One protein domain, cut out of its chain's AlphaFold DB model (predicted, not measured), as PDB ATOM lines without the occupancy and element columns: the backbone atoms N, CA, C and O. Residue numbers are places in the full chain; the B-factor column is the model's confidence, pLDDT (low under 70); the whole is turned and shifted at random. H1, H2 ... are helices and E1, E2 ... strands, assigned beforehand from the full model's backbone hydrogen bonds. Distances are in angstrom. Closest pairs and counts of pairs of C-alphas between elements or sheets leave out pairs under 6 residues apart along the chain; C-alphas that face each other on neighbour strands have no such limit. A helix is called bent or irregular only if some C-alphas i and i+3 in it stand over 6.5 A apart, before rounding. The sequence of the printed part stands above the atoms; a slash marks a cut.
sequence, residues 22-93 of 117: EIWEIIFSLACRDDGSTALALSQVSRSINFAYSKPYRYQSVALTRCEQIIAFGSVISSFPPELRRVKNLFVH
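AT A GLANCE: This is residues 22 to 93 of the 117 residues of the protein "Predicted protein" of Laccaria bicolor (strain S238N-H82 / ATCC MYA-4686) (UniProt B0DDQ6). A short ribbon of two parallel strands, E1 and E2, makes one lobe together with the helix H4, which runs back from the end of E1 and has no contact with another helix; the second lobe, at the other end of the long axis, is a cluster of three helices, H1, H2 and H3, in which H2 and H3 form a hairpin. The printed part has 72 residues with four named helices and two named strands, in the order H1, H2, H3, E1, H4, E2, and its class is mostly helix. It is compact, with a radius of gyration of the C-alphas of 12.3 A, yet elongated, spanning 36 by 22 by 19 A.

HOW THE PARTS SIT: Start at E1, residues 61 to 64, and its parallel neighbour E2, residues 89 to 92, with 4 degrees between their directions. Look there for N 64 and O 91, 2.8 A apart, and N 91 and O 62, 2.9 A apart, both within hydrogen-bond range. With H4, residues 67 to 79, they form a strand-helix-strand unit, two parallel neighbour strands with a helix between them along the chain, and its crossover is right-handed. The closest C-alphas of E1 and H4 are those of Leu 64 and Ile 70, 5.9 A apart. Next comes H2, residues 37 to 45, which is near E1. H2 and H3, residues 47 to 57, touch as a helical hairpin, opposite ways at a shallow tilt of 19 degrees; their closest C-alphas, of Ser 43 and Asn 50, are 4.3 A apart. H1, residues 22 to 31, touches H3 at a steep tilt of 63 degrees, the same way, closest at the C-alphas of Phe 28 and Tyr 57, 6.9 A apart. H1 and H2 only just touch, with 3 pairs of C-alphas within 8 A, closest at Ala 31 and Thr 38, 6.7 A. H4 is apart from H1, H2 and H3. In H1 and H4 every O i to N i+4 pair is within hydrogen-bond range; in H2 3 of 5 are, and in H3 3 of 7, beside 3 of 8 O i to N i+3 pairs.

IN THESE COORDINATES: Find C-alpha 61 at (90.090, 39.286, 63.336), where E1 begins its 10.2 A; E2 ends at C-alpha 92, (86.573, 43.083, 73.252), after 10.0 A. H4, the longest helix, covers 19.0 A. H1 begins at C-alpha 22, (96.359, 28.996, 47.691), and covers 14.2 A; H2 covers 13.1 A and H3 15.4 A. H3 is irregular: C-alphas 53 and 56 are 7.3 A apart.

THE WHOLE: The two C-alphas farthest apart, of Glu 22 and Cys 67, are 37.0 A apart. The printed part has no cut and no long link; the link from H4 to E2, 9 residues, is short, and the others are tight. The mean pLDDT of the printed part is 84.9, and no printed residue is under 70.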
ATOM      1  N   GLU A  22      96.308  29.876  46.525       84.25
ATOM      2  CA  GLU A  22      96.359  28.996  47.691       84.25
ATOM      3  C   GLU A  22      97.491  29.395  48.647       84.25
ATOM      4  O   GLU A  22      97.344  29.345  49.868       84.25
ATOM      5  N   ILE A  23      98.624  29.848  48.106       88.19
ATOM      6  CA  ILE A  23      99.755  30.300  48.918       88.19
ATOM      7  C   ILE A  23      99.440  31.652  49.558       88.19
ATOM      8  O   ILE A  23      99.713  31.842  50.744       88.19
ATOM      9  N   TRP A  24      98.817  32.575  48.821       84.94
ATOM     10  CA  TRP A  24      98.324  33.827  49.399       84.94
ATOM     11  C   TRP A  24      97.298  33.585  50.502       84.94
ATOM     12  O   TRP A  24      97.351  34.242  51.541       84.94
ATOM     13  N   GLU A  25      96.402  32.618  50.310       83.62
ATOM     14  CA  GLU A  25      95.421  32.239  51.319       83.62
ATOM     15  C   GLU A  25      96.086  31.732  52.599       83.62
ATOM     16  O   GLU A  25      95.699  32.151  53.695       83.62
ATOM     17  N   ILE A  26      97.118  30.890  52.476       88.00
ATOM     18  CA  ILE A  26      97.913  30.425  53.618       88.00
ATOM     19  C   ILE A  26      98.597  31.613  54.299       88.00
ATOM     20  O   ILE A  26      98.429  31.794  55.507       88.00
ATOM     21  N   ILE A  27      99.305  32.459  53.544       88.31
ATOM     22  CA  ILE A  27     100.019  33.627  54.080       88.31
ATOM     23  C   ILE A  27      99.062  34.529  54.861       88.31
ATOM     24  O   ILE A  27      99.338  34.854  56.014       88.31
ATOM     25  N   PHE A  28      97.915  34.899  54.290       85.25
ATOM     26  CA  PHE A  28      96.961  35.763  54.985       85.25
ATOM     27  C   PHE A  28      96.254  35.061  56.135       85.25
ATOM     28  O   PHE A  28      95.967  35.707  57.138       85.25
ATOM     29  N   SER A  29      95.999  33.753  56.042       84.00
ATOM     30  CA  SER A  29      95.422  33.003  57.162       84.00
ATOM     31  C   SER A  29      96.332  33.000  58.390       84.00
ATOM     32  O   SER A  29      95.831  32.968  59.511       84.00
ATOM     33  N   LEU A  30      97.651  33.056  58.187       85.38
ATOM     34  CA  LEU A  30      98.642  33.114  59.256       85.38
ATOM     35  C   LEU A  30      98.886  34.554  59.718       85.38
ATOM     36  O   LEU A  30      98.880  34.815  60.918       85.38
ATOM     37  N   ALA A  31      99.053  35.485  58.777       85.31
ATOM     38  CA  ALA A  31      99.370  36.882  59.060       85.31
ATOM     39  C   ALA A  31      98.195  37.650  59.697       85.31
ATOM     40  O   ALA A  31      98.410  38.475  60.575       85.31
ATOM     41  N   CYS A  32      96.948  37.353  59.316       84.06
ATOM     42  CA  CYS A  32      95.747  38.056  59.793       84.06
ATOM     43  C   CYS A  32      95.114  37.424  61.055       84.06
ATOM     44  O   CYS A  32      93.904  37.549  61.274       84.06
ATOM     45  N   ARG A  33      95.893  36.712  61.883       81.44
ATOM     46  CA  ARG A  33      95.458  36.216  63.215       81.44
ATOM     47  C   ARG A  33      95.647  37.243  64.337       81.44
ATOM     48  O   ARG A  33      95.481  36.900  65.504       81.44
ATOM     49  N   ASP A  34      96.015  38.465  63.982       81.06
ATOM     50  CA  ASP A  34      96.242  39.583  64.886       81.06
ATOM     51  C   ASP A  34      94.936  40.326  65.233       81.06
ATOM     52  O   ASP A  34      93.838  39.783  65.136       81.06
ATOM     53  N   ASP A  35      95.044  41.584  65.651       81.69
ATOM     54  CA  ASP A  35      93.929  42.486  65.952       81.69
ATOM     55  C   ASP A  35      93.154  42.985  64.714       81.69
ATOM     56  O   ASP A  35      92.220  43.784  64.848       81.69
ATOM     57  N   GLY A  36      93.516  42.513  63.516       81.75
ATOM     58  CA  GLY A  36      92.959  42.939  62.235       81.75
ATOM     59  C   GLY A  36      93.766  44.035  61.539       81.75
ATOM     60  O   GLY A  36      93.457  44.374  60.391       81.75
ATOM     61  N   SER A  37      94.804  44.580  62.182       85.25
ATOM     62  CA  SER A  37      95.643  45.633  61.602       85.25
ATOM     63  C   SER A  37      96.421  45.145  60.376       85.25
ATOM     64  O   SER A  37      96.465  45.853  59.365       85.25
ATOM     65  N   THR A  38      96.930  43.909  60.385       87.38
ATOM     66  CA  THR A  38      97.642  43.326  59.237       87.38
ATOM     67  C   THR A  38      96.742  43.203  58.011       87.38
ATOM     68  O   THR A  38      97.142  43.572  56.905       87.38
ATOM     69  N   ALA A  39      95.489  42.768  58.181       83.88
ATOM     70  CA  ALA A  39      94.534  42.671  57.074       83.88
ATOM     71  C   ALA A  39      94.233  44.045  56.442       83.88
ATOM     72  O   ALA A  39      94.081  44.162  55.219       83.88
ATOM     73  N   LEU A  40      94.178  45.099  57.265       85.06
ATOM     74  CA  LEU A  40      94.027  46.477  56.799       85.06
ATOM     75  C   LEU A  40      95.293  46.983  56.099       85.06
ATOM     76  O   LEU A  40      95.174  47.598  55.040       85.06
ATOM     77  N   ALA A  41      96.487  46.686  56.612       87.62
ATOM     78  CA  ALA A  41      97.745  47.068  55.970       87.62
ATOM     79  C   ALA A  41      97.879  46.419  54.582       87.62
ATOM     80  O   ALA A  41      98.132  47.107  53.591       87.62
ATOM     81  N   LEU A  42      97.582  45.119  54.475       85.31
ATOM     82  CA  LEU A  42      97.575  44.381  53.209       85.31
ATOM     83  C   LEU A  42      96.620  44.993  52.179       85.31
ATOM     84  O   LEU A  42      96.941  45.047  50.991       85.31
ATOM     85  N   SER A  43      95.474  45.525  52.615       83.00
ATOM     86  CA  SER A  43      94.538  46.193  51.706       83.00
ATOM     87  C   SER A  43      95.115  47.421  50.998       83.00
ATOM     88  O   SER A  43      94.600  47.816  49.954       83.00
ATOM     89  N   GLN A  44      96.177  48.025  51.528       85.69
ATOM     90  CA  GLN A  44      96.746  49.266  51.004       85.69
ATOM     91  C   GLN A  44      97.969  49.039  50.104       85.69
ATOM     92  O   GLN A  44      98.391  49.963  49.417       85.69
ATOM     93  N   VAL A  45      98.513  47.816  50.055       84.56
ATOM     94  CA  VAL A  45      99.783  47.522  49.364       84.56
ATOM     95  C   VAL A  45      99.661  47.642  47.843       84.56
ATOM     96  O   VAL A  45     100.502  48.254  47.189       84.56
ATOM     97  N   SER A  46      98.629  47.046  47.244       83.06
ATOM     98  CA  SER A  46      98.418  47.099  45.793       83.06
ATOM     99  C   SER A  46      96.952  46.894  45.428       83.06
ATOM    100  O   SER A  46      96.174  46.372  46.223       83.06
ATOM    101  N   ARG A  47      96.554  47.265  44.202       78.25
ATOM    102  CA  ARG A  47      95.175  47.044  43.723       78.25
ATOM    103  C   ARG A  47      94.826  45.557  43.671       78.25
ATOM    104  O   ARG A  47      93.722  45.193  44.065       78.25
ATOM    105  N   SER A  48      95.764  44.714  43.239       77.81
ATOM    106  CA  SER A  48      95.588  43.261  43.200       77.81
ATOM    107  C   SER A  48      95.406  42.707  44.611       77.81
ATOM    108  O   SER A  48      94.437  41.997  44.864       77.81
ATOM    109  N   ILE A  49      96.261  43.108  45.563       80.94
ATOM    110  CA  ILE A  49      96.156  42.666  46.960       80.94
ATOM    111  C   ILE A  49      94.864  43.178  47.599       80.94
ATOM    112  O   ILE A  49      94.154  42.433  48.275       80.94
ATOM    113  N   ASN A  50      94.489  44.426  47.330       80.56
ATOM    114  CA  ASN A  50      93.241  45.000  47.806       80.56
ATOM    115  C   ASN A  50      92.032  44.190  47.314       80.56
ATOM    116  O   ASN A  50      91.228  43.745  48.129       80.56
ATOM    117  N   PHE A  51      91.899  43.987  46.003       75.44
ATOM    118  CA  PHE A  51      90.668  43.453  45.422       75.44
ATOM    119  C   PHE A  51      90.584  41.928  45.389       75.44
ATOM    120  O   PHE A  51      89.496  41.412  45.642       75.44
ATOM    121  N   ALA A  52      91.674  41.228  45.074       73.62
ATOM    122  CA  ALA A  52      91.650  39.784  44.833       73.62
ATOM    123  C   ALA A  52      91.964  38.955  46.088       73.62
ATOM    124  O   ALA A  52      91.460  37.851  46.236       73.62
ATOM    125  N   TYR A  53      92.765  39.503  46.998       79.81
ATOM    126  CA  TYR A  53      93.529  38.701  47.958       79.81
ATOM    127  C   TYR A  53      93.188  39.032  49.424       79.81
ATOM    128  O   TYR A  53      92.903  38.146  50.220       79.81
ATOM    129  N   SER A  54      93.136  40.318  49.791       80.56
ATOM    130  CA  SER A  54      92.921  40.757  51.185       80.56
ATOM    131  C   SER A  54      91.454  40.785  51.615       80.56
ATOM    132  O   SER A  54      91.173  40.659  52.805       80.56
ATOM    133  N   LYS A  55      90.504  40.950  50.681       81.56
ATOM    134  CA  LYS A  55      89.066  41.095  50.979       81.56
ATOM    135  C   LYS A  55      88.507  40.066  51.971       81.56
ATOM    136  O   LYS A  55      87.888  40.513  52.933       81.56
ATOM    137  N   PRO A  56      88.703  38.746  51.788       80.19
ATOM    138  CA  PRO A  56      88.107  37.761  52.687       80.19
ATOM    139  C   PRO A  56      88.703  37.788  54.095       80.19
ATOM    140  O   PRO A  56      88.050  37.315  55.017       80.19
ATOM    141  N   TYR A  57      89.907  38.335  54.278       81.31
ATOM    142  CA  TYR A  57      90.605  38.396  55.567       81.31
ATOM    143  C   TYR A  57      90.353  39.699  56.327       81.31
ATOM    144  O   TYR A  57      90.627  39.774  57.525       81.31
ATOM    145  N   ARG A  58      89.794  40.723  55.667       81.06
ATOM    146  CA  ARG A  58      89.383  41.954  56.347       81.06
ATOM    147  C   ARG A  58      88.286  41.639  57.346       81.06
ATOM    148  O   ARG A  58      87.326  40.952  57.017       81.06
ATOM    149  N   TYR A  59      88.435  42.173  58.552       81.81
ATOM    150  CA  TYR A  59      87.462  42.020  59.632       81.81
ATOM    151  C   TYR A  59      87.213  40.563  60.079       81.81
ATOM    152  O   TYR A  59      86.264  40.321  60.819       81.81
ATOM    153  N   GLN A  60      88.059  39.592  59.689       86.94
ATOM    154  CA  GLN A  60      88.024  38.251  60.292       86.94
ATOM    155  C   GLN A  60      88.530  38.276  61.729       86.94
ATOM    156  O   GLN A  60      87.971  37.583  62.575       86.94
ATOM    157  N   SER A  61      89.565  39.065  61.995       87.31
ATOM    158  CA  SER A  61      90.090  39.286  63.336       87.31
ATOM    159  C   SER A  61      89.915  40.758  63.682       87.31
ATOM    160  O   SER A  61      90.224  41.617  62.858       87.31
ATOM    161  N   VAL A  62      89.327  41.044  64.841       88.06
ATOM    162  CA  VAL A  62      88.999  42.406  65.270       88.06
ATOM    163  C   VAL A  62      89.245  42.526  66.767       88.06
ATOM    164  O   VAL A  62      88.652  41.783  67.551       88.06
ATOM    165  N   ALA A  63      90.073  43.492  67.163       89.94
ATOM    166  CA  ALA A  63      90.199  43.916  68.552       89.94
ATOM    167  C   ALA A  63      89.524  45.277  68.773       89.94
ATOM    168  O   ALA A  63      89.862  46.274  68.137       89.94
ATOM    169  N   LEU A  64      88.574  45.323  69.702       89.81
ATOM    170  CA  LEU A  64      87.847  46.522  70.105       89.81
ATOM    171  C   LEU A  64      88.207  46.810  71.558       89.81
ATOM    172  O   LEU A  64      87.902  46.014  72.434       89.81
ATOM    173  N   THR A  65      88.886  47.923  71.814       89.50
ATOM    174  CA  THR A  65      89.451  48.256  73.138       89.50
ATOM    175  C   THR A  65      88.757  49.427  73.829       89.50
ATOM    176  O   THR A  65      89.096  49.767  74.961       89.50
ATOM    177  N   ARG A  66      87.811  50.075  73.142       86.06
ATOM    178  CA  ARG A  66      87.085  51.251  73.629       86.06
ATOM    179  C   ARG A  66      85.631  51.236  73.170       86.06
ATOM    180  O   ARG A  66      85.338  50.731  72.082       86.06
ATOM    181  N   CYS A  67      84.739  51.849  73.949       85.94
ATOM    182  CA  CYS A  67      83.320  52.003  73.608       85.94
ATOM    183  C   CYS A  67      83.095  52.584  72.207       85.94
ATOM    184  O   CYS A  67      82.262  52.078  71.455       85.94
ATOM    185  N   GLU A  68      83.858  53.608  71.819       87.94
ATOM    186  CA  GLU A  68      83.691  54.268  70.521       87.94
ATOM    187  C   GLU A  68      84.022  53.314  69.369       87.94
ATOM    188  O   GLU A  68      83.346  53.320  68.342       87.94
ATOM    189  N   GLN A  69      85.025  52.446  69.556       88.31
ATOM    190  CA  GLN A  69      85.394  51.432  68.568       88.31
ATOM    191  C   GLN A  69      84.288  50.391  68.406       88.31
ATOM    192  O   GLN A  69      84.005  49.990  67.283       88.31
ATOM    193  N   ILE A  70      83.637  49.986  69.500       88.50
ATOM    194  CA  ILE A  70      82.531  49.021  69.468       88.50
ATOM    195  C   ILE A  70      81.349  49.581  68.674       88.50
ATOM    196  O   ILE A  70      80.831  48.911  67.778       88.50
ATOM    197  N   ILE A  71      80.959  50.825  68.958       90.12
ATOM    198  CA  ILE A  71      79.848  51.492  68.271       90.12
ATOM    199  C   ILE A  71      80.174  51.681  66.785       90.12
ATOM    200  O   ILE A  71      79.390  51.275  65.924       90.12
ATOM    201  N   ALA A  72      81.351  52.233  66.473       89.50
ATOM    202  CA  ALA A  72      81.774  52.466  65.094       89.50
ATOM    203  C   ALA A  72      81.876  51.156  64.300       89.50
ATOM    204  O   ALA A  72      81.414  51.083  63.160       89.50
ATOM    205  N   PHE A  73      82.428  50.102  64.907       89.19
ATOM    206  CA  PHE A  73      82.510  48.786  64.285       89.19
ATOM    207  C   PHE A  73      81.121  48.214  63.986       89.19
ATOM    208  O   PHE A  73      80.901  47.707  62.888       89.19
ATOM    209  N   GLY A  74      80.165  48.364  64.910       90.12
ATOM    210  CA  GLY A  74      78.769  47.978  64.700       90.12
ATOM    211  C   GLY A  74      78.142  48.658  63.479       90.12
ATOM    212  O   GLY A  74      77.514  47.994  62.650       90.12
ATOM    213  N   SER A  75      78.366  49.963  63.309       90.81
ATOM    214  CA  SER A  75      77.897  50.702  62.129       90.81
ATOM    215  C   SER A  75      78.571  50.228  60.839       90.81
ATOM    216  O   SER A  75      77.896  50.009  59.832       90.81
ATOM    217  N   VAL A  76      79.890  50.018  60.869       88.69
ATOM    218  CA  VAL A  76      80.666  49.552  59.710       88.69
ATOM    219  C   VAL A  76      80.217  48.157  59.275       88.69
ATOM    220  O   VAL A  76      79.899  47.961  58.101       88.69
ATOM    221  N   ILE A  77      80.118  47.196  60.195       88.38
ATOM    222  CA  ILE A  77      79.774  45.816  59.835       88.38
ATOM    223  C   ILE A  77      78.333  45.679  59.340       88.38
ATOM    224  O   ILE A  77      78.064  44.889  58.434       88.38
ATOM    225  N   SER A  78      77.422  46.506  59.859       88.81
ATOM    226  CA  SER A  78      76.029  46.558  59.406       88.81
ATOM    227  C   SER A  78      75.902  47.044  57.959       88.81
ATOM    228  O   SER A  78      74.982  46.629  57.256       88.81
ATOM    229  N   SER A  79      76.841  47.874  57.489       88.56
ATOM    230  CA  SER A  79      76.854  48.373  56.108       88.56
ATOM    231  C   SER A  79      77.327  47.336  55.079       88.56
ATOM    232  O   SER A  79      77.036  47.473  53.890       88.56
ATOM    233  N   PHE A  80      78.035  46.283  55.506       84.75
ATOM    234  CA  PHE A  80      78.565  45.277  54.584       84.75
ATOM    235  C   PHE A  80      77.509  44.251  54.152       84.75
ATOM    236  O   PHE A  80      76.597  43.959  54.923       84.75
ATOM    237  N   PRO A  81      77.647  43.644  52.962       84.50
ATOM    238  CA  PRO A  81      76.899  42.449  52.575       84.50
ATOM    239  C   PRO A  81      77.126  41.277  53.550       84.50
ATOM    240  O   PRO A  81      78.237  41.154  54.079       84.50
ATOM    241  N   PRO A  82      76.127  40.403  53.790       82.25
ATOM    242  CA  PRO A  82      76.229  39.288  54.739       82.25
ATOM    243  C   PRO A  82      77.437  38.374  54.509       82.25
ATOM    244  O   PRO A  82      78.029  37.882  55.467       82.25
ATOM    245  N   GLU A  83      77.852  38.193  53.254       81.44
ATOM    246  CA  GLU A  83      78.967  37.317  52.879       81.44
ATOM    247  C   GLU A  83      80.316  37.839  53.399       81.44
ATOM    248  O   GLU A  83      81.251  37.063  53.606       81.44
ATOM    249  N   LEU A  84      80.407  39.152  53.643       75.69
ATOM    250  CA  LEU A  84      81.599  39.836  54.145       75.69
ATOM    251  C   LEU A  84      81.555  40.088  55.661       75.69
ATOM    252  O   LEU A  84      82.563  40.495  56.234       75.69
ATOM    253  N   ARG A  85      80.435  39.807  56.345       82.62
ATOM    254  CA  ARG A  85      80.280  39.978  57.807       82.62
ATOM    255  C   ARG A  85      80.807  38.781  58.609       82.62
ATOM    256  O   ARG A  85      80.185  38.347  59.576       82.62
ATOM    257  N   ARG A  86      81.933  38.195  58.205       82.69
ATOM    258  CA  ARG A  86      82.475  36.985  58.847       82.69
ATOM    259  C   ARG A  86      83.597  37.328  59.819       82.69
ATOM    260  O   ARG A  86      84.768  37.198  59.479       82.69
ATOM    261  N   VAL A  87      83.224  37.700  61.042       87.00
ATOM    262  CA  VAL A  87      84.171  37.816  62.163       87.00
ATOM    263  C   VAL A  87      84.438  36.419  62.727       87.00
ATOM    264  O   VAL A  87      83.502  35.705  63.078       87.00
ATOM    265  N   LYS A  88      85.706  36.012  62.785       87.25
ATOM    266  CA  LYS A  88      86.158  34.730  63.353       87.25
ATOM    267  C   LYS A  88      86.789  34.907  64.730       87.25
ATOM    268  O   LYS A  88      86.514  34.120  65.625       87.25
ATOM    269  N   ASN A  89      87.620  35.935  64.883       86.62
ATOM    270  CA  ASN A  89      88.325  36.248  66.118       86.62
ATOM    271  C   ASN A  89      87.879  37.636  66.579       86.62
ATOM    272  O   ASN A  89      88.167  38.634  65.923       86.62
ATOM    273  N   LEU A  90      87.154  37.698  67.692       89.94
ATOM    274  CA  LEU A  90      86.687  38.951  68.270       89.94
ATOM    275  C   LEU A  90      87.283  39.105  69.666       89.94
ATOM    276  O   LEU A  90      86.997  38.306  70.555       89.94
ATOM    277  N   PHE A  91      88.087  40.145  69.851       89.25
ATOM    278  CA  PHE A  91      88.562  40.572  71.158       89.25
ATOM    279  C   PHE A  91      87.851  41.864  71.543       89.25
ATOM    280  O   PHE A  91      87.874  42.834  70.787       89.25
ATOM    281  N   VAL A  92      87.223  41.886  72.718       89.19
ATOM    282  CA  VAL A  92      86.573  43.083  73.252       89.19
ATOM    283  C   VAL A  92      87.131  43.371  74.631       89.19
ATOM    284  O   VAL A  92      87.069  42.542  75.535       89.19
ATOM    285  N   HIS A  93      87.650  44.576  74.787       88.75
ATOM    286  CA  HIS A  93      88.070  45.147  76.044       88.75
ATOM    287  C   HIS A  93      87.426  46.524  76.161       88.75
ATOM    288  O   HIS A  93      87.431  47.303  75.215       88.75
TER     289      HIS A  93